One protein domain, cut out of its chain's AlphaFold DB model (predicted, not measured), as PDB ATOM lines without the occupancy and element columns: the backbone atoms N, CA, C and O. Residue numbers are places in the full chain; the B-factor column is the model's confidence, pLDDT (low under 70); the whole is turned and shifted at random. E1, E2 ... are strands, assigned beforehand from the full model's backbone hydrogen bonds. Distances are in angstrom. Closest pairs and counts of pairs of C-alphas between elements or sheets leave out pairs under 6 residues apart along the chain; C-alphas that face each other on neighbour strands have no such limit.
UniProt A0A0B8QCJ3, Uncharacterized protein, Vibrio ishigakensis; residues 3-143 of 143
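This is residues 3 to 143 of the 143 residues of an uncharacterized protein of Vibrio ishigakensis (UniProt A0A0B8QCJ3). The model is a long, thin rod in which the chain winds in stacked, very elongated turns, running out along E1, E4 and E7 in one sheet and back along E2, E5 and E8 in another. These two sheets make a sandwich, two sheets face to face, and the short strands E3 and E6 run crosswise over one end of it. The printed part has 141 residues, with no named helix and eight named strands, E1 to E8 in chain order; the sheets run E1 E4 E7, E2 E5 E8 and E3 E6, each all parallel, and the class is all strand. The whole is extended, with a radius of gyration of the C-alphas of 22.8 A and spans of 74 by 23 by 16 A.

In one sheet E5, residues 74 to 91, is the inner strand between the edge strands E2, residues 26 to 41, and E8, residues 127 to 142. E2 and E5 are parallel at 1 degree, with N 33 and O 82 within hydrogen-bond range at 2.8 A; E5 and E8 are parallel at 1 degree, with N 83 and O 135 at 2.9 A. The facing sheet has E4, residues 51 to 67, as inner strand between the edge strands E1, residues 7 to 19, and E7, residues 103 to 117. N 13 and O 56 of E1 and E4 are 2.8 A apart, and N 57 and O 108 of E4 and E7 are 2.8 A apart. The best planes of the facing parts are 7 degrees apart, and these parts lie 9.7 A centre to centre. Across the sandwich, the closest C-alphas of E2 and E4 are those of Ala 29 and Ala 65, 5.1 A. E2 runs on into E3, residues 44 to 47, at 85 degrees. E3 is parallel to E6, residues 96 to 99, with N 45 and O 96 at 2.9 A. E6 and E8 are apart.

E1 begins at C-alpha 7, (-22.010, 25.549, 32.532), and is 39.7 A long from first to last C-alpha. E2 is 50.1 A, E3 10.1 A, E4 52.3 A, E5 57.0 A, E6 9.9 A and E7 46.1 A. E8, 50.1 A, ends at C-alpha 142, (-9.741, 13.235, 31.216).

The two C-alphas farthest apart, those of Glu 48 and Lys 124, are 74.4 A apart. The printed part has no cut, and no link is long; E7 to E8, a short link, has 9 residues. The mean pLDDT of the printed part is 94.1, and residues 124 to 125 are under 70.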
ATOM      1  N   LYS A   3     -19.695  32.493  34.438       95.31
ATOM      2  CA  LYS A   3     -20.806  32.406  35.392       95.31
ATOM      3  C   LYS A   3     -22.082  31.997  34.668       95.31
ATOM      4  O   LYS A   3     -22.338  32.549  33.598       95.31
ATOM      5  N   GLY A   4     -22.865  31.105  35.254       94.25
ATOM      6  CA  GLY A   4     -24.157  30.690  34.712       94.25
ATOM      7  C   GLY A   4     -24.938  29.843  35.705       94.25
ATOM      8  O   GLY A   4     -24.443  29.577  36.796       94.25
ATOM      9  N   ASP A   5     -26.138  29.432  35.311       96.62
ATOM     10  CA  ASP A   5     -26.924  28.463  36.074       96.62
ATOM     11  C   ASP A   5     -26.252  27.094  35.891       96.62
ATOM     12  O   ASP A   5     -25.530  26.656  36.776       96.62
ATOM     13  N   ASP A   6     -26.303  26.533  34.681       96.75
ATOM     14  CA  ASP A   6     -25.464  25.405  34.254       96.75
ATOM     15  C   ASP A   6     -24.330  25.884  33.330       96.75
ATOM     16  O   ASP A   6     -24.495  26.829  32.545       96.75
ATOM     17  N   VAL A   7     -23.168  25.225  33.381       97.00
ATOM     18  CA  VAL A   7     -22.010  25.549  32.532       97.00
ATOM     19  C   VAL A   7     -21.561  24.327  31.740       97.00
ATOM     20  O   VAL A   7     -21.167  23.317  32.307       97.00
ATOM     21  N   VAL A   8     -21.533  24.458  30.411       96.88
ATOM     22  CA  VAL A   8     -21.032  23.422  29.498       96.88
ATOM     23  C   VAL A   8     -19.852  23.963  28.694       96.88
ATOM     24  O   VAL A   8     -19.973  24.965  27.987       96.88
ATOM     25  N   ILE A   9     -18.712  23.285  28.794       96.38
ATOM     26  CA  ILE A   9     -17.497  23.533  28.020       96.38
ATOM     27  C   ILE A   9     -17.200  22.256  27.241       96.38
ATOM     28  O   ILE A   9     -16.783  21.260  27.822       96.38
ATOM     29  N   GLU A  10     -17.412  22.281  25.929       96.94
ATOM     30  CA  GLU A  10     -17.249  21.102  25.078       96.94
ATOM     31  C   GLU A  10     -16.329  21.396  23.889       96.94
ATOM     32  O   GLU A  10     -16.411  22.460  23.267       96.94
ATOM     33  N   SER A  11     -15.488  20.420  23.548       98.12
ATOM     34  CA  SER A  11     -14.812  20.334  22.254       98.12
ATOM     35  C   SER A  11     -15.221  19.045  21.560       98.12
ATOM     36  O   SER A  11     -15.166  17.971  22.156       98.12
ATOM     37  N   ARG A  12     -15.630  19.133  20.292       97.94
ATOM     38  CA  ARG A  12     -16.076  17.966  19.533       97.94
ATOM     39  C   ARG A  12     -15.504  17.949  18.127       97.94
ATOM     40  O   ARG A  12     -15.635  18.924  17.389       97.94
ATOM     41  N   SER A  13     -14.949  16.805  17.739       97.94
ATOM     42  CA  SER A  13     -14.469  16.529  16.389       97.94
ATOM     43  C   SER A  13     -15.198  15.328  15.800       97.94
ATOM     44  O   SER A  13     -15.371  14.301  16.455       97.94
ATOM     45  N   ILE A  14     -15.663  15.468  14.558       97.69
ATOM     46  CA  ILE A  14     -16.315  14.387  13.820       97.69
ATOM     47  C   ILE A  14     -15.688  14.310  12.436       97.69
ATOM     48  O   ILE A  14     -15.822  15.251  11.649       97.69
ATOM     49  N   ALA A  15     -15.076  13.178  12.102       97.19
ATOM     50  CA  ALA A  15     -14.478  12.967  10.789       97.19
ATOM     51  C   ALA A  15     -15.039  11.724  10.107       97.19
ATOM     52  O   ALA A  15     -15.328  10.700  10.726       97.19
ATOM     53  N   ARG A  16     -15.216  11.812   8.785       97.94
ATOM     54  CA  ARG A  16     -15.695  10.692   7.976       97.94
ATOM     55  C   ARG A  16     -14.923  10.608   6.673       97.94
ATOM     56  O   ARG A  16     -14.861  11.592   5.939       97.94
ATOM     57  N   VAL A  17     -14.406   9.429   6.346       97.12
ATOM     58  CA  VAL A  17     -13.749   9.162   5.064       97.12
ATOM     59  C   VAL A  17     -14.289   7.888   4.435       97.12
ATOM     60  O   VAL A  17     -14.507   6.873   5.100       97.12
ATOM     61  N   LYS A  18     -14.505   7.945   3.121       97.88
ATOM     62  CA  LYS A  18     -14.908   6.803   2.306       97.88
ATOM     63  C   LYS A  18     -14.063   6.775   1.039       97.88
ATOM     64  O   LYS A  18     -14.104   7.723   0.263       97.88
ATOM     65  N   SER A  19     -13.312   5.699   0.835       96.75
ATOM     66  CA  SER A  19     -12.497   5.474  -0.361       96.75
ATOM     67  C   SER A  19     -12.866   4.127  -0.966       96.75
ATOM     68  O   SER A  19     -12.524   3.087  -0.411       96.75
ATOM     69  N   GLU A  20     -13.561   4.153  -2.102       95.31
ATOM     70  CA  GLU A  20     -14.062   2.966  -2.807       95.31
ATOM     71  C   GLU A  20     -13.904   3.152  -4.327       95.31
ATOM     72  O   GLU A  20     -14.880   3.415  -5.034       95.31
ATOM     73  N   PRO A  21     -12.666   3.135  -4.847       90.56
ATOM     74  CA  PRO A  21     -12.407   3.370  -6.259       90.56
ATOM     75  C   PRO A  21     -13.010   2.269  -7.131       90.56
ATOM     76  O   PRO A  21     -12.911   1.078  -6.835       90.56
ATOM     77  N   LEU A  22     -13.561   2.684  -8.270       84.75
ATOM     78  CA  LEU A  22     -13.961   1.777  -9.337       84.75
ATOM     79  C   LEU A  22     -12.744   1.513 -10.215       84.75
ATOM     80  O   LEU A  22     -12.239   2.429 -10.868       84.75
ATOM     81  N   ALA A  23     -12.262   0.274 -10.228       82.56
ATOM     82  CA  ALA A  23     -11.083  -0.073 -11.001       82.56
ATOM     83  C   ALA A  23     -11.210  -1.424 -11.704       82.56
ATOM     84  O   ALA A  23     -11.940  -2.320 -11.283       82.56
ATOM     85  N   ILE A  24     -10.458  -1.558 -12.793       75.50
ATOM     86  CA  ILE A  24     -10.299  -2.795 -13.556       75.50
ATOM     87  C   ILE A  24      -8.858  -3.243 -13.336       75.50
ATOM     88  O   ILE A  24      -7.954  -2.412 -13.422       75.50
ATOM     89  N   LEU A  25      -8.641  -4.537 -13.082       79.69
ATOM     90  CA  LEU A  25      -7.331  -5.153 -12.829       79.69
ATOM     91  C   LEU A  25      -6.622  -4.708 -11.528       79.69
ATOM     92  O   LEU A  25      -6.248  -5.579 -10.748       79.69
ATOM     93  N   PHE A  26      -6.443  -3.405 -11.283       86.25
ATOM     94  CA  PHE A  26      -5.713  -2.852 -10.132       86.25
ATOM     95  C   PHE A  26      -6.571  -1.851  -9.354       86.25
ATOM     96  O   PHE A  26      -6.872  -0.783  -9.876       86.25
ATOM     97  N   SER A  27      -6.924  -2.157  -8.103       93.12
ATOM     98  CA  SER A  27      -7.688  -1.260  -7.221       93.12
ATOM     99  C   SER A  27      -6.832  -0.800  -6.038       93.12
ATOM    100  O   SER A  27      -6.242  -1.627  -5.350       93.12
ATOM    101  N   VAL A  28      -6.734   0.512  -5.801       95.25
ATOM    102  CA  VAL A  28      -5.981   1.074  -4.666       95.25
ATOM    103  C   VAL A  28      -6.832   2.113  -3.954       95.25
ATOM    104  O   VAL A  28      -7.134   3.158  -4.522       95.25
ATOM    105  N   ALA A  29      -7.194   1.827  -2.707       97.19
ATOM    106  CA  ALA A  29      -7.988   2.687  -1.845       97.19
ATOM    107  C   ALA A  29      -7.147   3.136  -0.645       97.19
ATOM    108  O   ALA A  29      -6.517   2.311   0.017       97.19
ATOM    109  N   ILE A  30      -7.145   4.436  -0.352       97.00
ATOM    110  CA  ILE A  30      -6.427   5.000   0.795       97.00
ATOM    111  C   ILE A  30      -7.369   5.953   1.523       97.00
ATOM    112  O   ILE A  30      -7.967   6.833   0.904       97.00
ATOM    113  N   GLY A  31      -7.502   5.776   2.832       97.44
ATOM    114  CA  GLY A  31      -8.212   6.685   3.719       97.44
ATOM    115  C   GLY A  31      -7.335   7.057   4.903       97.44
ATOM    116  O   GLY A  31      -6.653   6.204   5.466       97.44
ATOM    117  N   SER A  32      -7.358   8.331   5.277       97.94
ATOM    118  CA  SER A  32      -6.706   8.817   6.487       97.94
ATOM    119  C   SER A  32      -7.646   9.767   7.218       97.94
ATOM    120  O   SER A  32      -8.290  10.606   6.583       97.94
ATOM    121  N   ILE A  33      -7.760   9.590   8.529       97.94
ATOM    122  CA  ILE A  33      -8.459  10.485   9.443       97.94
ATOM    123  C   ILE A  33      -7.464  10.907  10.514       97.94
ATOM    124  O   ILE A  33      -6.748  10.070  11.056       97.94
ATOM    125  N   ARG A  34      -7.472  12.201  10.815       97.62
ATOM    126  CA  ARG A  34      -6.898  12.761  12.026       97.62
ATOM    127  C   ARG A  34      -7.948  13.652  12.674       97.62
ATOM    128  O   ARG A  34      -8.461  14.549  11.999       97.62
ATOM    129  N   SER A  35      -8.268  13.382  13.931       97.88
ATOM    130  CA  SER A  35      -9.303  14.099  14.672       97.88
ATOM    131  C   SER A  35      -8.815  14.477  16.056       97.88
ATOM    132  O   SER A  35      -8.548  13.605  16.871       97.88
ATOM    133  N   ASP A  36      -8.790  15.775  16.332       97.88
ATOM    134  CA  ASP A  36      -8.369  16.324  17.615       97.88
ATOM    135  C   ASP A  36      -9.553  17.067  18.266       97.88
ATOM    136  O   ASP A  36     -10.161  17.945  17.646       97.88
ATOM    137  N   ALA A  37      -9.884  16.734  19.511       98.12
ATOM    138  CA  ALA A  37     -10.828  17.456  20.356       98.12
ATOM    139  C   ALA A  37     -10.187  17.688  21.726       98.12
ATOM    140  O   ALA A  37     -10.108  16.786  22.552       98.12
ATOM    141  N   ASN A  38      -9.723  18.914  21.962       97.38
ATOM    142  CA  ASN A  38      -9.012  19.267  23.186       97.38
ATOM    143  C   ASN A  38      -9.747  20.379  23.942       97.38
ATOM    144  O   ASN A  38     -10.150  21.380  23.342       97.38
ATOM    145  N   VAL A  39      -9.901  20.197  25.252       97.19
ATOM    146  CA  VAL A  39     -10.351  21.206  26.213       97.19
ATOM    147  C   VAL A  39      -9.285  21.343  27.288       97.19
ATOM    148  O   VAL A  39      -8.959  20.373  27.962       97.19
ATOM    149  N   GLU A  40      -8.785  22.560  27.479       95.94
ATOM    150  CA  GLU A  40      -7.873  22.901  28.570       95.94
ATOM    151  C   GLU A  40      -8.475  24.045  29.393       95.94
ATOM    152  O   GLU A  40      -8.719  25.146  28.888       95.94
ATOM    153  N   MET A  41      -8.750  23.785  30.671       94.38
ATOM    154  CA  MET A  41      -9.399  24.719  31.586       94.38
ATOM    155  C   MET A  41      -8.420  25.150  32.680       94.38
ATOM    156  O   MET A  41      -7.969  24.340  33.480       94.38
ATOM    157  N   HIS A  42      -8.115  26.448  32.740       93.56
ATOM    158  CA  HIS A  42      -7.224  27.044  33.752       93.56
ATOM    159  C   HIS A  42      -7.907  28.102  34.632       93.56
ATOM    160  O   HIS A  42      -7.309  28.632  35.561       93.56
ATOM    161  N   GLY A  43      -9.131  28.503  34.287       93.12
ATOM    162  CA  GLY A  43      -9.797  29.667  34.861       93.12
ATOM    163  C   GLY A  43     -10.778  29.342  35.984       93.12
ATOM    164  O   GLY A  43     -10.797  28.260  36.558       93.12
ATOM    165  N   THR A  44     -11.635  30.320  36.279       96.94
ATOM    166  CA  THR A  44     -12.724  30.163  37.250       96.94
ATOM    167  C   THR A  44     -14.065  29.952  36.555       96.94
ATOM    168  O   THR A  44     -14.449  30.779  35.716       96.94
ATOM    169  N   VAL A  45     -14.783  28.907  36.962       96.44
ATOM    170  CA  VAL A  45     -16.187  28.627  36.632       96.44
ATOM    171  C   VAL A  45     -17.010  28.725  37.914       96.44
ATOM    172  O   VAL A  45     -16.611  28.178  38.940       96.44
ATOM    173  N   ILE A  46     -18.127  29.451  37.861       96.69
ATOM    174  CA  ILE A  46     -19.111  29.524  38.947       96.69
ATOM    175  C   ILE A  46     -20.482  29.180  38.359       96.69
ATOM    176  O   ILE A  46     -20.943  29.894  37.469       96.69
ATOM    177  N   ALA A  47     -21.100  28.112  38.842       96.94
ATOM    178  CA  ALA A  47     -22.394  27.609  38.405       96.94
ATOM    179  C   ALA A  47     -23.357  27.480  39.596       96.94
ATOM    180  O   ALA A  47     -22.947  27.034  40.669       96.94
ATOM    181  N   GLU A  48     -24.619  27.879  39.420       96.69
ATOM    182  CA  GLU A  48     -25.694  27.594  40.394       96.69
ATOM    183  C   GLU A  48     -26.225  26.148  40.259       96.69
ATOM    184  O   GLU A  48     -26.960  25.673  41.117       96.69
ATOM    185  N   GLY A  49     -25.831  25.441  39.199       95.88
ATOM    186  CA  GLY A  49     -26.176  24.062  38.868       95.88
ATOM    187  C   GLY A  49     -24.955  23.265  38.405       95.88
ATOM    188  O   GLY A  49     -23.886  23.343  39.026       95.88
ATOM    189  N   ASP A  50     -25.120  22.484  37.339       97.69
ATOM    190  CA  ASP A  50     -24.136  21.497  36.890       97.69
ATOM    191  C   ASP A  50     -23.014  22.129  36.049       97.69
ATOM    192  O   ASP A  50     -23.200  23.110  35.317       97.69
ATOM    193  N   VAL A  51     -21.823  21.533  36.119       97.50
ATOM    194  CA  VAL A  51     -20.665  21.893  35.298       97.50
ATOM    195  C   VAL A  51     -20.207  20.677  34.502       97.50
ATOM    196  O   VAL A  51     -19.691  19.718  35.068       97.50
ATOM    197  N   LEU A  52     -20.324  20.748  33.178       97.44
ATOM    198  CA  LEU A  52     -19.800  19.752  32.246       97.44
ATOM    199  C   LEU A  52     -18.592  20.320  31.502       97.44
ATOM    200  O   LEU A  52     -18.692  21.339  30.817       97.44
ATOM    201  N   ILE A  53     -17.461  19.628  31.589       97.62
ATOM    202  CA  ILE A  53     -16.258  19.910  30.808       97.62
ATOM    203  C   ILE A  53     -15.917  18.642  30.037       97.62
ATOM    204  O   ILE A  53     -15.574  17.625  30.640       97.62
ATOM    205  N   SER A  54     -16.034  18.674  28.711       98.38
ATOM    206  CA  SER A  54     -15.889  17.460  27.916       98.38
ATOM    207  C   SER A  54     -15.177  17.630  26.582       98.38
ATOM    208  O   SER A  54     -15.205  18.681  25.941       98.38
ATOM    209  N   SER A  55     -14.541  16.548  26.146       98.56
ATOM    210  CA  SER A  55     -13.994  16.398  24.804       98.56
ATOM    211  C   SER A  55     -14.574  15.154  24.149       98.56
ATOM    212  O   SER A  55     -14.828  14.142  24.811       98.56
ATOM    213  N   LYS A  56     -14.824  15.240  22.842       98.50
ATOM    214  CA  LYS A  56     -15.433  14.150  22.091       98.50
ATOM    215  C   LYS A  56     -14.867  14.022  20.680       98.50
ATOM    216  O   LYS A  56     -14.977  14.948  19.881       98.50
ATOM    217  N   VAL A  57     -14.378  12.842  20.324       98.56
ATOM    218  CA  VAL A  57     -14.003  12.470  18.955       98.56
ATOM    219  C   VAL A  57     -14.912  11.356  18.436       98.56
ATOM    220  O   VAL A  57     -15.171  10.370  19.123       98.56
ATOM    221  N   GLU A  58     -15.422  11.507  17.212       98.50
ATOM    222  CA  GLU A  58     -16.213  10.481  16.521       98.50
ATOM    223  C   GLU A  58     -15.753  10.308  15.070       98.50
ATOM    224  O   GLU A  58     -15.945  11.194  14.233       98.50
ATOM    225  N   ASN A  59     -15.213   9.138  14.737       98.50
ATOM    226  CA  ASN A  59     -14.675   8.863  13.413       98.50
ATOM    227  C   ASN A  59     -15.418   7.741  12.691       98.50
ATOM    228  O   ASN A  59     -15.870   6.757  13.274       98.50
ATOM    229  N   TYR A  60     -15.519   7.884  11.371       98.50
ATOM    230  CA  TYR A  60     -16.015   6.843  10.479       98.50
ATOM    231  C   TYR A  60     -15.092   6.695   9.271       98.50
ATOM    232  O   TYR A  60     -15.034   7.570   8.408       98.50
ATOM    233  N   MET A  61     -14.420   5.558   9.157       98.44
ATOM    234  CA  MET A  61     -13.569   5.217   8.030       98.44
ATOM    235  C   MET A  61     -14.106   3.999   7.287       98.44
ATOM    236  O   MET A  61     -14.333   2.939   7.865       98.44
ATOM    237  N   LYS A  62     -14.250   4.129   5.966       98.38
ATOM    238  CA  LYS A  62     -14.498   2.997   5.072       98.38
ATOM    239  C   LYS A  62     -13.571   3.046   3.861       98.38
ATOM    240  O   LYS A  62     -13.773   3.837   2.944       98.38
ATOM    241  N   VAL A  63     -12.580   2.171   3.834       98.19
ATOM    242  CA  VAL A  63     -11.628   2.003   2.735       98.19
ATOM    243  C   VAL A  63     -11.843   0.619   2.135       98.19
ATOM    244  O   VAL A  63     -11.586  -0.384   2.790       98.19
ATOM    245  N   ALA A  64     -12.341   0.552   0.902       97.12
ATOM    246  CA  ALA A  64     -12.577  -0.707   0.205       97.12
ATOM    247  C   ALA A  64     -11.910  -0.684  -1.171       97.12
ATOM    248  O   ALA A  64     -12.233   0.158  -2.006       97.12
ATOM    249  N   ALA A  65     -10.986  -1.608  -1.412       96.38
ATOM    250  CA  ALA A  65     -10.348  -1.796  -2.707       96.38
ATOM    251  C   ALA A  65     -10.827  -3.105  -3.333       96.38
ATOM    252  O   ALA A  65     -10.407  -4.183  -2.919       96.38
ATOM    253  N   GLU A  66     -11.684  -3.006  -4.344       92.31
ATOM    254  CA  GLU A  66     -12.194  -4.158  -5.088       92.31
ATOM    255  C   GLU A  66     -12.171  -3.857  -6.597       92.31
ATOM    256  O   GLU A  66     -12.871  -2.951  -7.058       92.31
ATOM    257  N   PRO A  67     -11.332  -4.543  -7.394       87.38
ATOM    258  CA  PRO A  67     -11.419  -4.501  -8.844       87.38
ATOM    259  C   PRO A  67     -12.712  -5.183  -9.295       87.38
ATOM    260  O   PRO A  67     -13.007  -6.287  -8.853       87.38
ATOM    261  N   TRP A  68     -13.444  -4.581 -10.232       82.12
ATOM    262  CA  TRP A  68     -14.685  -5.171 -10.747       82.12
ATOM    263  C   TRP A  68     -14.473  -6.504 -11.461       82.12
ATOM    264  O   TRP A  68     -15.306  -7.397 -11.359       82.12
ATOM    265  N   TYR A  69     -13.368  -6.627 -12.202       77.12
ATOM    266  CA  TYR A  69     -13.007  -7.847 -12.913       77.12
ATOM    267  C   TYR A  69     -11.488  -7.969 -13.005       77.12
ATOM    268  O   TYR A  69     -10.784  -6.982 -13.266       77.12
ATOM    269  N   GLY A  70     -10.986  -9.196 -12.872       73.94
ATOM    270  CA  GLY A  70      -9.622  -9.522 -13.257       73.94
ATOM    271  C   GLY A  70      -9.417  -9.382 -14.770       73.94
ATOM    272  O   GLY A  70     -10.263  -9.773 -15.575       73.94
ATOM    273  N   PHE A  71      -8.271  -8.846 -15.192       77.38
ATOM    274  CA  PHE A  71      -7.909  -8.756 -16.608       77.38
ATOM    275  C   PHE A  71      -6.866  -9.816 -16.945       77.38
ATOM    276  O   PHE A  71      -5.812  -9.899 -16.319       77.38
ATOM    277  N   LYS A  72      -7.158 -10.645 -17.956       80.62
ATOM    278  CA  LYS A  72      -6.285 -11.753 -18.397       80.62
ATOM    279  C   LYS A  72      -5.900 -12.738 -17.273       80.62
ATOM    280  O   LYS A  72      -4.828 -13.343 -17.334       80.62
ATOM    281  N   GLY A  73      -6.775 -12.915 -16.281       81.12
ATOM    282  CA  GLY A  73      -6.536 -13.783 -15.128       81.12
ATOM    283  C   GLY A  73      -5.687 -13.141 -14.026       81.12
ATOM    284  O   GLY A  73      -5.151 -13.858 -13.191       81.12
ATOM    285  N   PHE A  74      -5.519 -11.820 -14.020       84.94
ATOM    286  CA  PHE A  74      -4.830 -11.104 -12.950       84.94
ATOM    287  C   PHE A  74      -5.792 -10.157 -12.242       84.94
ATOM    288  O   PHE A  74      -6.611  -9.520 -12.905       84.94
ATOM    289  N   ALA A  75      -5.667 -10.041 -10.924       91.12
ATOM    290  CA  ALA A  75      -6.353  -9.035 -10.121       91.12
ATOM    291  C   ALA A  75      -5.497  -8.642  -8.913       91.12
ATOM    292  O   ALA A  75      -4.872  -9.498  -8.282       91.12
ATOM    293  N   PHE A  76      -5.460  -7.349  -8.607       92.50
ATOM    294  CA  PHE A  76      -4.716  -6.831  -7.469       92.50
ATOM    295  C   PHE A  76      -5.470  -5.706  -6.770       92.50
ATOM    296  O   PHE A  76      -6.017  -4.810  -7.419       92.50
ATOM    297  N   SER A  77      -5.456  -5.733  -5.441       95.62
ATOM    298  CA  SER A  77      -6.177  -4.773  -4.610       95.62
ATOM    299  C   SER A  77      -5.371  -4.366  -3.383       95.62
ATOM    300  O   SER A  77      -4.891  -5.235  -2.653       95.62
ATOM    301  N   VAL A  78      -5.287  -3.067  -3.106       96.81
ATOM    302  CA  VAL A  78      -4.648  -2.529  -1.899       96.81
ATOM    303  C   VAL A  78      -5.581  -1.554  -1.205       96.81
ATOM    304  O   VAL A  78      -6.021  -0.587  -1.815       96.81
ATOM    305  N   ALA A  79      -5.837  -1.784   0.076       98.00
ATOM    306  CA  ALA A  79      -6.572  -0.869   0.936       98.00
ATOM    307  C   ALA A  79      -5.692  -0.442   2.113       98.00
ATOM    308  O   ALA A  79      -5.136  -1.294   2.806       98.00
ATOM    309  N   VAL A  80      -5.573   0.865   2.343       98.38
ATOM    310  CA  VAL A  80      -4.836   1.423   3.485       98.38
ATOM    311  C   VAL A  80      -5.732   2.387   4.251       98.38
ATOM    312  O   VAL A  80      -6.228   3.354   3.678       98.38
ATOM    313  N   GLY A  81      -5.936   2.120   5.537       98.31
ATOM    314  CA  GLY A  81      -6.622   3.010   6.470       98.31
ATOM    315  C   GLY A  81      -5.676   3.473   7.572       98.31
ATOM    316  O   GLY A  81      -4.973   2.645   8.153       98.31
ATOM    317  N   ILE A  82      -5.652   4.778   7.839       98.50
ATOM    318  CA  ILE A  82      -4.875   5.385   8.928       98.50
ATOM    319  C   ILE A  82      -5.807   6.260   9.763       98.50
ATOM    320  O   ILE A  82      -6.321   7.249   9.243       98.50
ATOM    321  N   LEU A  83      -6.020   5.921  11.027       98.38
ATOM    322  CA  LEU A  83      -6.855   6.693  11.941       98.38
ATOM    323  C   LEU A  83      -6.017   7.170  13.129       98.38
ATOM    324  O   LEU A  83      -5.443   6.362  13.849       98.38
ATOM    325  N   GLU A  84      -5.953   8.486  13.306       98.19
ATOM    326  CA  GLU A  84      -5.407   9.148  14.490       98.19
ATOM    327  C   GLU A  84      -6.532   9.922  15.188       98.19
ATOM    328  O   GLU A  84      -7.248  10.702  14.548       98.19
ATOM    329  N   SER A  85      -6.701   9.712  16.491       98.06
ATOM    330  CA  SER A  85      -7.724  10.391  17.290       98.06
ATOM    331  C   SER A  85      -7.190  10.835  18.646       98.06
ATOM    332  O   SER A  85      -6.687  10.016  19.407       98.06
ATOM    333  N   ASP A  86      -7.392  12.103  18.978       98.31
ATOM    334  CA  ASP A  86      -6.991  12.700  20.248       98.31
ATOM    335  C   ASP A  86      -8.201  13.386  20.893       98.31
ATOM    336  O   ASP A  86      -8.700  14.386  20.379       98.31
ATOM    337  N   SER A  87      -8.689  12.855  22.018       98.38
ATOM    338  CA  SER A  87      -9.728  13.488  22.841       98.38
ATOM    339  C   SER A  87      -9.172  13.780  24.229       98.38
ATOM    340  O   SER A  87      -9.051  12.872  25.053       98.38
ATOM    341  N   THR A  88      -8.846  15.041  24.506       98.38
ATOM    342  CA  THR A  88      -8.286  15.443  25.802       98.38
ATOM    343  C   THR A  88      -9.159  16.471  26.496       98.38
ATOM    344  O   THR A  88      -9.475  17.522  25.943       98.38
ATOM    345  N   THR A  89      -9.488  16.199  27.752       98.38
ATOM    346  CA  THR A  89     -10.062  17.161  28.685       98.38
ATOM    347  C   THR A  89      -9.113  17.314  29.861       98.38
ATOM    348  O   THR A  89      -8.904  16.375  30.620       98.38
ATOM    349  N   LEU A  90      -8.542  18.503  30.008       97.62
ATOM    350  CA  LEU A  90      -7.609  18.839  31.070       97.62
ATOM    351  C   LEU A  90      -8.175  19.988  31.903       97.62
ATOM    352  O   LEU A  90      -8.328  21.109  31.413       97.62
ATOM    353  N   VAL A  91      -8.433  19.729  33.179       96.56
ATOM    354  CA  VAL A  91      -8.682  20.757  34.187       96.56
ATOM    355  C   VAL A  91      -7.380  20.973  34.953       96.56
ATOM    356  O   VAL A  91      -6.898  20.116  35.680       96.56
ATOM    357  N   SER A  92      -6.768  22.136  34.759       94.56
ATOM    358  CA  SER A  92      -5.492  22.481  35.385       94.56
ATOM    359  C   SER A  92      -5.617  22.598  36.905       94.56
ATOM    360  O   SER A  92      -6.605  23.124  37.404       94.56
ATOM    361  N   ASP A  93      -4.535  22.298  37.631       94.25
ATOM    362  CA  ASP A  93      -4.386  22.590  39.070       94.25
ATOM    363  C   ASP A  93      -4.656  24.061  39.452       94.25
ATOM    364  O   ASP A  93      -4.902  24.383  40.613       94.25
ATOM    365  N   SER A  94      -4.568  24.978  38.481       94.69
ATOM    366  CA  SER A  94      -4.865  26.407  38.660       94.69
ATOM    367  C   SER A  94      -6.347  26.769  38.499       94.69
ATOM    368  O   SER A  94      -6.742  27.889  38.832       94.69
ATOM    369  N   ALA A  95      -7.165  25.842  38.003       95.81
ATOM    370  CA  ALA A  95      -8.584  26.045  37.792       95.81
ATOM    371  C   ALA A  95      -9.350  26.128  39.118       95.81
ATOM    372  O   ALA A  95      -9.009  25.505  40.121       95.81
ATOM    373  N   THR A  96     -10.435  26.897  39.126       96.12
ATOM    374  CA  THR A  96     -11.371  26.952  40.255       96.12
ATOM    375  C   THR A  96     -12.775  26.714  39.731       96.12
ATOM    376  O   THR A  96     -13.304  27.540  38.990       96.12
ATOM    377  N   ILE A  97     -13.386  25.599  40.117       94.75
ATOM    378  CA  ILE A  97     -14.762  25.267  39.748       94.75
ATOM    379  C   ILE A  97     -15.606  25.330  41.013       94.75
ATOM    380  O   ILE A  97     -15.312  24.655  41.996       94.75
ATOM    381  N   ILE A  98     -16.629  26.177  40.994       94.12
ATOM    382  CA  ILE A  98     -17.616  26.308  42.061       94.12
ATOM    383  C   ILE A  98     -18.962  25.986  41.421       94.12
ATOM    384  O   ILE A  98     -19.430  26.768  40.604       94.12
ATOM    385  N   GLY A  99     -19.544  24.841  41.752       90.94
ATOM    386  CA  GLY A  99     -20.888  24.446  41.330       90.94
ATOM    387  C   GLY A  99     -21.714  24.070  42.554       90.94
ATOM    388  O   GLY A  99     -21.156  23.522  43.508       90.94
ATOM    389  N   GLU A 100     -23.010  24.383  42.551       93.75
ATOM    390  CA  GLU A 100     -23.947  23.816  43.538       93.75
ATOM    391  C   GLU A 100     -24.519  22.455  43.083       93.75
ATOM    392  O   GLU A 100     -25.064  21.727  43.917       93.75
ATOM    393  N   GLY A 101     -24.356  22.099  41.799       94.94
ATOM    394  CA  GLY A 101     -24.694  20.797  41.208       94.94
ATOM    395  C   GLY A 101     -23.490  19.864  40.990       94.94
ATOM    396  O   GLY A 101     -22.468  19.963  41.677       94.94
ATOM    397  N   ASP A 102     -23.618  18.945  40.031       96.75
ATOM    398  CA  ASP A 102     -22.593  17.953  39.695       96.75
ATOM    399  C   ASP A 102     -21.475  18.556  38.825       96.75
ATOM    400  O   ASP A 102     -21.705  19.389  37.949       96.75
ATOM    401  N   LEU A 103     -20.238  18.098  39.046       95.50
ATOM    402  CA  LEU A 103     -19.100  18.364  38.165       95.50
ATOM    403  C   LEU A 103     -18.768  17.098  37.373       95.50
ATOM    404  O   LEU A 103     -18.300  16.112  37.946       95.50
ATOM    405  N   GLU A 104     -18.933  17.158  36.055       96.94
ATOM    406  CA  GLU A 104     -18.483  16.124  35.130       96.94
ATOM    407  C   GLU A 104     -17.286  16.615  34.311       96.94
ATOM    408  O   GLU A 104     -17.343  17.635  33.620       96.94
ATOM    409  N   VAL A 105     -16.201  15.842  34.362       97.38
ATOM    410  CA  VAL A 105     -15.029  15.994  33.497       97.38
ATOM    411  C   VAL A 105     -14.876  14.703  32.709       97.38
ATOM    412  O   VAL A 105     -14.620  13.648  33.291       97.38
ATOM    413  N   SER A 106     -15.067  14.761  31.393       98.00
ATOM    414  CA  SER A 106     -15.091  13.556  30.561       98.00
ATOM    415  C   SER A 106     -14.371  13.738  29.231       98.00
ATOM    416  O   SER A 106     -14.228  14.835  28.701       98.00
ATOM    417  N   ALA A 107     -13.864  12.638  28.689       98.31
ATOM    418  CA  ALA A 107     -13.291  12.568  27.354       98.31
ATOM    419  C   ALA A 107     -13.800  11.293  26.691       98.31
ATOM    420  O   ALA A 107     -13.938  10.258  27.351       98.31
ATOM    421  N   TYR A 108     -14.109  11.364  25.402       97.62
ATOM    422  CA  TYR A 108     -14.735  10.263  24.686       97.62
ATOM    423  C   TYR A 108     -14.210  10.151  23.265       97.62
ATOM    424  O   TYR A 108     -14.217  11.124  22.518       97.62
ATOM    425  N   THR A 109     -13.897   8.927  22.855       97.88
ATOM    426  CA  THR A 109     -13.557   8.607  21.468       97.88
ATOM    427  C   THR A 109     -14.422   7.451  20.979       97.88
ATOM    428  O   THR A 109     -14.639   6.471  21.695       97.88
ATOM    429  N   SER A 110     -14.942   7.567  19.757       97.75
ATOM    430  CA  SER A 110     -15.640   6.487  19.062       97.75
ATOM    431  C   SER A 110     -15.193   6.394  17.620       97.75
ATOM    432  O   SER A 110     -15.495   7.270  16.810       97.75
ATOM    433  N   ASP A 111     -14.565   5.272  17.297       97.06
ATOM    434  CA  ASP A 111     -14.046   5.010  15.967       97.06
ATOM    435  C   ASP A 111     -14.770   3.824  15.340       97.06
ATOM    436  O   ASP A 111     -14.853   2.725  15.892       97.06
ATOM    437  N   PHE A 112     -15.319   4.055  14.152       97.25
ATOM    438  CA  PHE A 112     -15.730   2.988  13.260       97.25
ATOM    439  C   PHE A 112     -14.750   2.917  12.099       97.25
ATOM    440  O   PHE A 112     -14.648   3.875  11.331       97.25
ATOM    441  N   THR A 113     -14.129   1.756  11.896       97.00
ATOM    442  CA  THR A 113     -13.206   1.555  10.777       97.00
ATOM    443  C   THR A 113     -13.479   0.258  10.025       97.00
ATOM    444  O   THR A 113     -13.593  -0.823  10.596       97.00
ATOM    445  N   TYR A 114     -13.534   0.370   8.699       97.81
ATOM    446  CA  TYR A 114     -13.500  -0.742   7.761       97.81
ATOM    447  C   TYR A 114     -12.370  -0.522   6.755       97.81
ATOM    448  O   TYR A 114     -12.378   0.473   6.028       97.81
ATOM    449  N   VAL A 115     -11.432  -1.469   6.675       98.00
ATOM    450  CA  VAL A 115     -10.384  -1.517   5.646       98.00
ATOM    451  C   VAL A 115     -10.410  -2.898   5.004       98.00
ATOM    452  O   VAL A 115     -10.083  -3.893   5.646       98.00
ATOM    453  N   GLY A 116     -10.823  -2.967   3.741       97.25
ATOM    454  CA  GLY A 116     -10.994  -4.218   3.010       97.25
ATOM    455  C   GLY A 116     -10.351  -4.167   1.634       97.25
ATOM    456  O   GLY A 116     -10.503  -3.191   0.905       97.25
ATOM    457  N   ALA A 117      -9.657  -5.236   1.263       96.38
ATOM    458  CA  ALA A 117      -9.125  -5.428  -0.078       96.38
ATOM    459  C   ALA A 117      -9.576  -6.794  -0.596       96.38
ATOM    460  O   ALA A 117      -9.336  -7.806   0.061       96.38
ATOM    461  N   LEU A 118     -10.220  -6.818  -1.759       92.31
ATOM    462  CA  LEU A 118     -10.685  -8.034  -2.414       92.31
ATOM    463  C   LEU A 118     -10.141  -8.080  -3.837       92.31
ATOM    464  O   LEU A 118     -10.157  -7.084  -4.552       92.31
ATOM    465  N   SER A 119      -9.650  -9.245  -4.249       90.44
ATOM    466  CA  SER A 119      -9.170  -9.489  -5.606       90.44
ATOM    467  C   SER A 119      -9.740 -10.794  -6.132       90.44
ATOM    468  O   SER A 119      -9.549 -11.838  -5.512       90.44
ATOM    469  N   ASP A 120     -10.373 -10.735  -7.300       86.94
ATOM    470  CA  ASP A 120     -10.875 -11.903  -8.020       86.94
ATOM    471  C   ASP A 120     -10.315 -11.932  -9.450       86.94
ATOM    472  O   ASP A 120     -10.517 -11.018 -10.254       86.94
ATOM    473  N   ALA A 121      -9.575 -12.995  -9.765       83.50
ATOM    474  CA  ALA A 121      -8.969 -13.214 -11.073       83.50
ATOM    475  C   ALA A 121      -9.901 -13.937 -12.074       83.50
ATOM    476  O   ALA A 121      -9.516 -14.119 -13.236       83.50
ATOM    477  N   GLY A 122     -11.107 -14.325 -11.645       79.94
ATOM    478  CA  GLY A 122     -12.112 -15.061 -12.411       79.94
ATOM    479  C   GLY A 122     -11.726 -16.515 -12.717       79.94
ATOM    480  O   GLY A 122     -10.642 -16.984 -12.374       79.94
ATOM    481  N   ASP A 123     -12.587 -17.228 -13.454       75.69
ATOM    482  CA  ASP A 123     -12.449 -18.671 -13.759       75.69
ATOM    483  C   ASP A 123     -11.177 -19.053 -14.541       75.69
ATOM    484  O   ASP A 123     -10.772 -20.214 -14.583       75.69
ATOM    485  N   LYS A 124     -10.531 -18.077 -15.194       69.31
ATOM    486  CA  LYS A 124      -9.241 -18.240 -15.895       69.31
ATOM    487  C   LYS A 124      -8.069 -17.665 -15.092       69.31
ATOM    488  O   LYS A 124      -7.046 -17.291 -15.676       69.31
ATOM    489  N   GLY A 125      -8.255 -17.530 -13.782       68.50
ATOM    490  CA  GLY A 125      -7.359 -16.850 -12.866       68.50
ATOM    491  C   GLY A 125      -5.956 -17.442 -12.866       68.50
ATOM    492  O   GLY A 125      -5.756 -18.647 -12.740       68.50
ATOM    493  N   LYS A 126      -4.973 -16.563 -13.024       84.31
ATOM    494  CA  LYS A 126      -3.544 -16.843 -12.886       84.31
ATOM    495  C   LYS A 126      -3.036 -16.377 -11.529       84.31
ATOM    496  O   LYS A 126      -2.302 -17.109 -10.881       84.31
ATOM    497  N   LEU A 127      -3.410 -15.164 -11.115       85.69
ATOM    498  CA  LEU A 127      -2.972 -14.575  -9.854       85.69
ATOM    499  C   LEU A 127      -3.992 -13.552  -9.346       85.69
ATOM    500  O   LEU A 127      -4.348 -12.618 -10.061       85.69
ATOM    501  N   ALA A 128      -4.393 -13.705  -8.089       90.12
ATOM    502  CA  ALA A 128      -5.114 -12.699  -7.325       90.12
ATOM    503  C   ALA A 128      -4.303 -12.383  -6.067       90.12
ATOM    504  O   ALA A 128      -3.835 -13.306  -5.397       90.12
ATOM    505  N   ALA A 129      -4.108 -11.103  -5.762       91.19
ATOM    506  CA  ALA A 129      -3.406 -10.697  -4.553       91.19
ATOM    507  C   ALA A 129      -4.036  -9.446  -3.943       91.19
ATOM    508  O   ALA A 129      -4.241  -8.439  -4.614       91.19
ATOM    509  N   SER A 130      -4.311  -9.520  -2.647       95.06
ATOM    510  CA  SER A 130      -4.984  -8.470  -1.895       95.06
ATOM    511  C   SER A 130      -4.204  -8.120  -0.639       95.06
ATOM    512  O   SER A 130      -3.763  -9.011   0.087       95.06
ATOM    513  N   VAL A 131      -4.072  -6.824  -0.364       96.00
ATOM    514  CA  VAL A 131      -3.420  -6.311   0.842       96.00
ATOM    515  C   VAL A 131      -4.328  -5.285   1.503       96.00
ATOM    516  O   VAL A 131      -4.732  -4.314   0.868       96.00
ATOM    517  N   ALA A 132      -4.629  -5.489   2.783       97.12
ATOM    518  CA  ALA A 132      -5.331  -4.523   3.617       97.12
ATOM    519  C   ALA A 132      -4.435  -4.150   4.802       97.12
ATOM    520  O   ALA A 132      -3.936  -5.035   5.499       97.12
ATOM    521  N   ILE A 133      -4.209  -2.854   5.003       97.75
ATOM    522  CA  ILE A 133      -3.386  -2.310   6.084       97.75
ATOM    523  C   ILE A 133      -4.240  -1.326   6.870       97.75
ATOM    524  O   ILE A 133      -4.732  -0.352   6.305       97.75
ATOM    525  N   HIS A 134      -4.387  -1.572   8.166       97.88
ATOM    526  CA  HIS A 134      -5.052  -0.659   9.082       97.88
ATOM    527  C   HIS A 134      -4.071  -0.252  10.182       97.88
ATOM    528  O   HIS A 134      -3.486  -1.118  10.834       97.88
ATOM    529  N   ILE A 135      -3.875   1.056  10.340       97.69
ATOM    530  CA  ILE A 135      -3.105   1.670  11.419       97.69
ATOM    531  C   ILE A 135      -4.059   2.572  12.195       97.69
ATOM    532  O   ILE A 135      -4.688   3.444  11.598       97.69
ATOM    533  N   GLU A 136      -4.147   2.357  13.501       96.25
ATOM    534  CA  GLU A 136      -4.998   3.133  14.398       96.25
ATOM    535  C   GLU A 136      -4.191   3.531  15.633       96.25
ATOM    536  O   GLU A 136      -3.522   2.685  16.234       96.25
ATOM    537  N   HIS A 137      -4.242   4.815  15.979       97.38
ATOM    538  CA  HIS A 137      -3.722   5.361  17.227       97.38
ATOM    539  C   HIS A 137      -4.769   6.287  17.834       97.38
ATOM    540  O   HIS A 137      -5.270   7.182  17.152       97.38
ATOM    541  N   GLY A 138      -5.085   6.074  19.107       95.88
ATOM    542  CA  GLY A 138      -6.107   6.839  19.798       95.88
ATOM    543  C   GLY A 138      -5.726   7.126  21.239       95.88
ATOM    544  O   GLY A 138      -5.526   6.188  22.012       95.88
ATOM    545  N   ASP A 139      -5.689   8.407  21.600       97.81
ATOM    546  CA  ASP A 139      -5.504   8.860  22.973       97.81
ATOM    547  C   ASP A 139      -6.794   9.516  23.480       97.81
ATOM    548  O   ASP A 139      -7.430  10.342  22.824       97.81
ATOM    549  N   THR A 140      -7.236   9.099  24.665       97.56
ATOM    550  CA  THR A 140      -8.433   9.640  25.319       97.56
ATOM    551  C   THR A 140      -8.123   9.879  26.781       97.56
ATOM    552  O   THR A 140      -7.886   8.931  27.528       97.56
ATOM    553  N   THR A 141      -8.113  11.147  27.181       97.62
ATOM    554  CA  THR A 141      -7.653  11.559  28.508       97.62
ATOM    555  C   THR A 141      -8.620  12.554  29.126       97.62
ATOM    556  O   THR A 141      -8.957  13.557  28.509       97.62
ATOM    557  N   ALA A 142      -9.027  12.291  30.366       96.19
ATOM    558  CA  ALA A 142      -9.741  13.235  31.216       96.19
ATOM    559  C   ALA A 142      -9.018  13.322  32.565       96.19
ATOM    560  O   ALA A 142      -8.850  12.295  33.229       96.19
ATOM    561  N   THR A 143      -8.561  14.517  32.939       89.94
ATOM    562  CA  THR A 143      -7.778  14.769  34.165       89.94
ATOM    563  C   THR A 143      -8.112  16.109  34.779       89.94
ATOM    564  O   THR A 143      -8.247  17.073  33.990       89.94
TER     565      THR A 143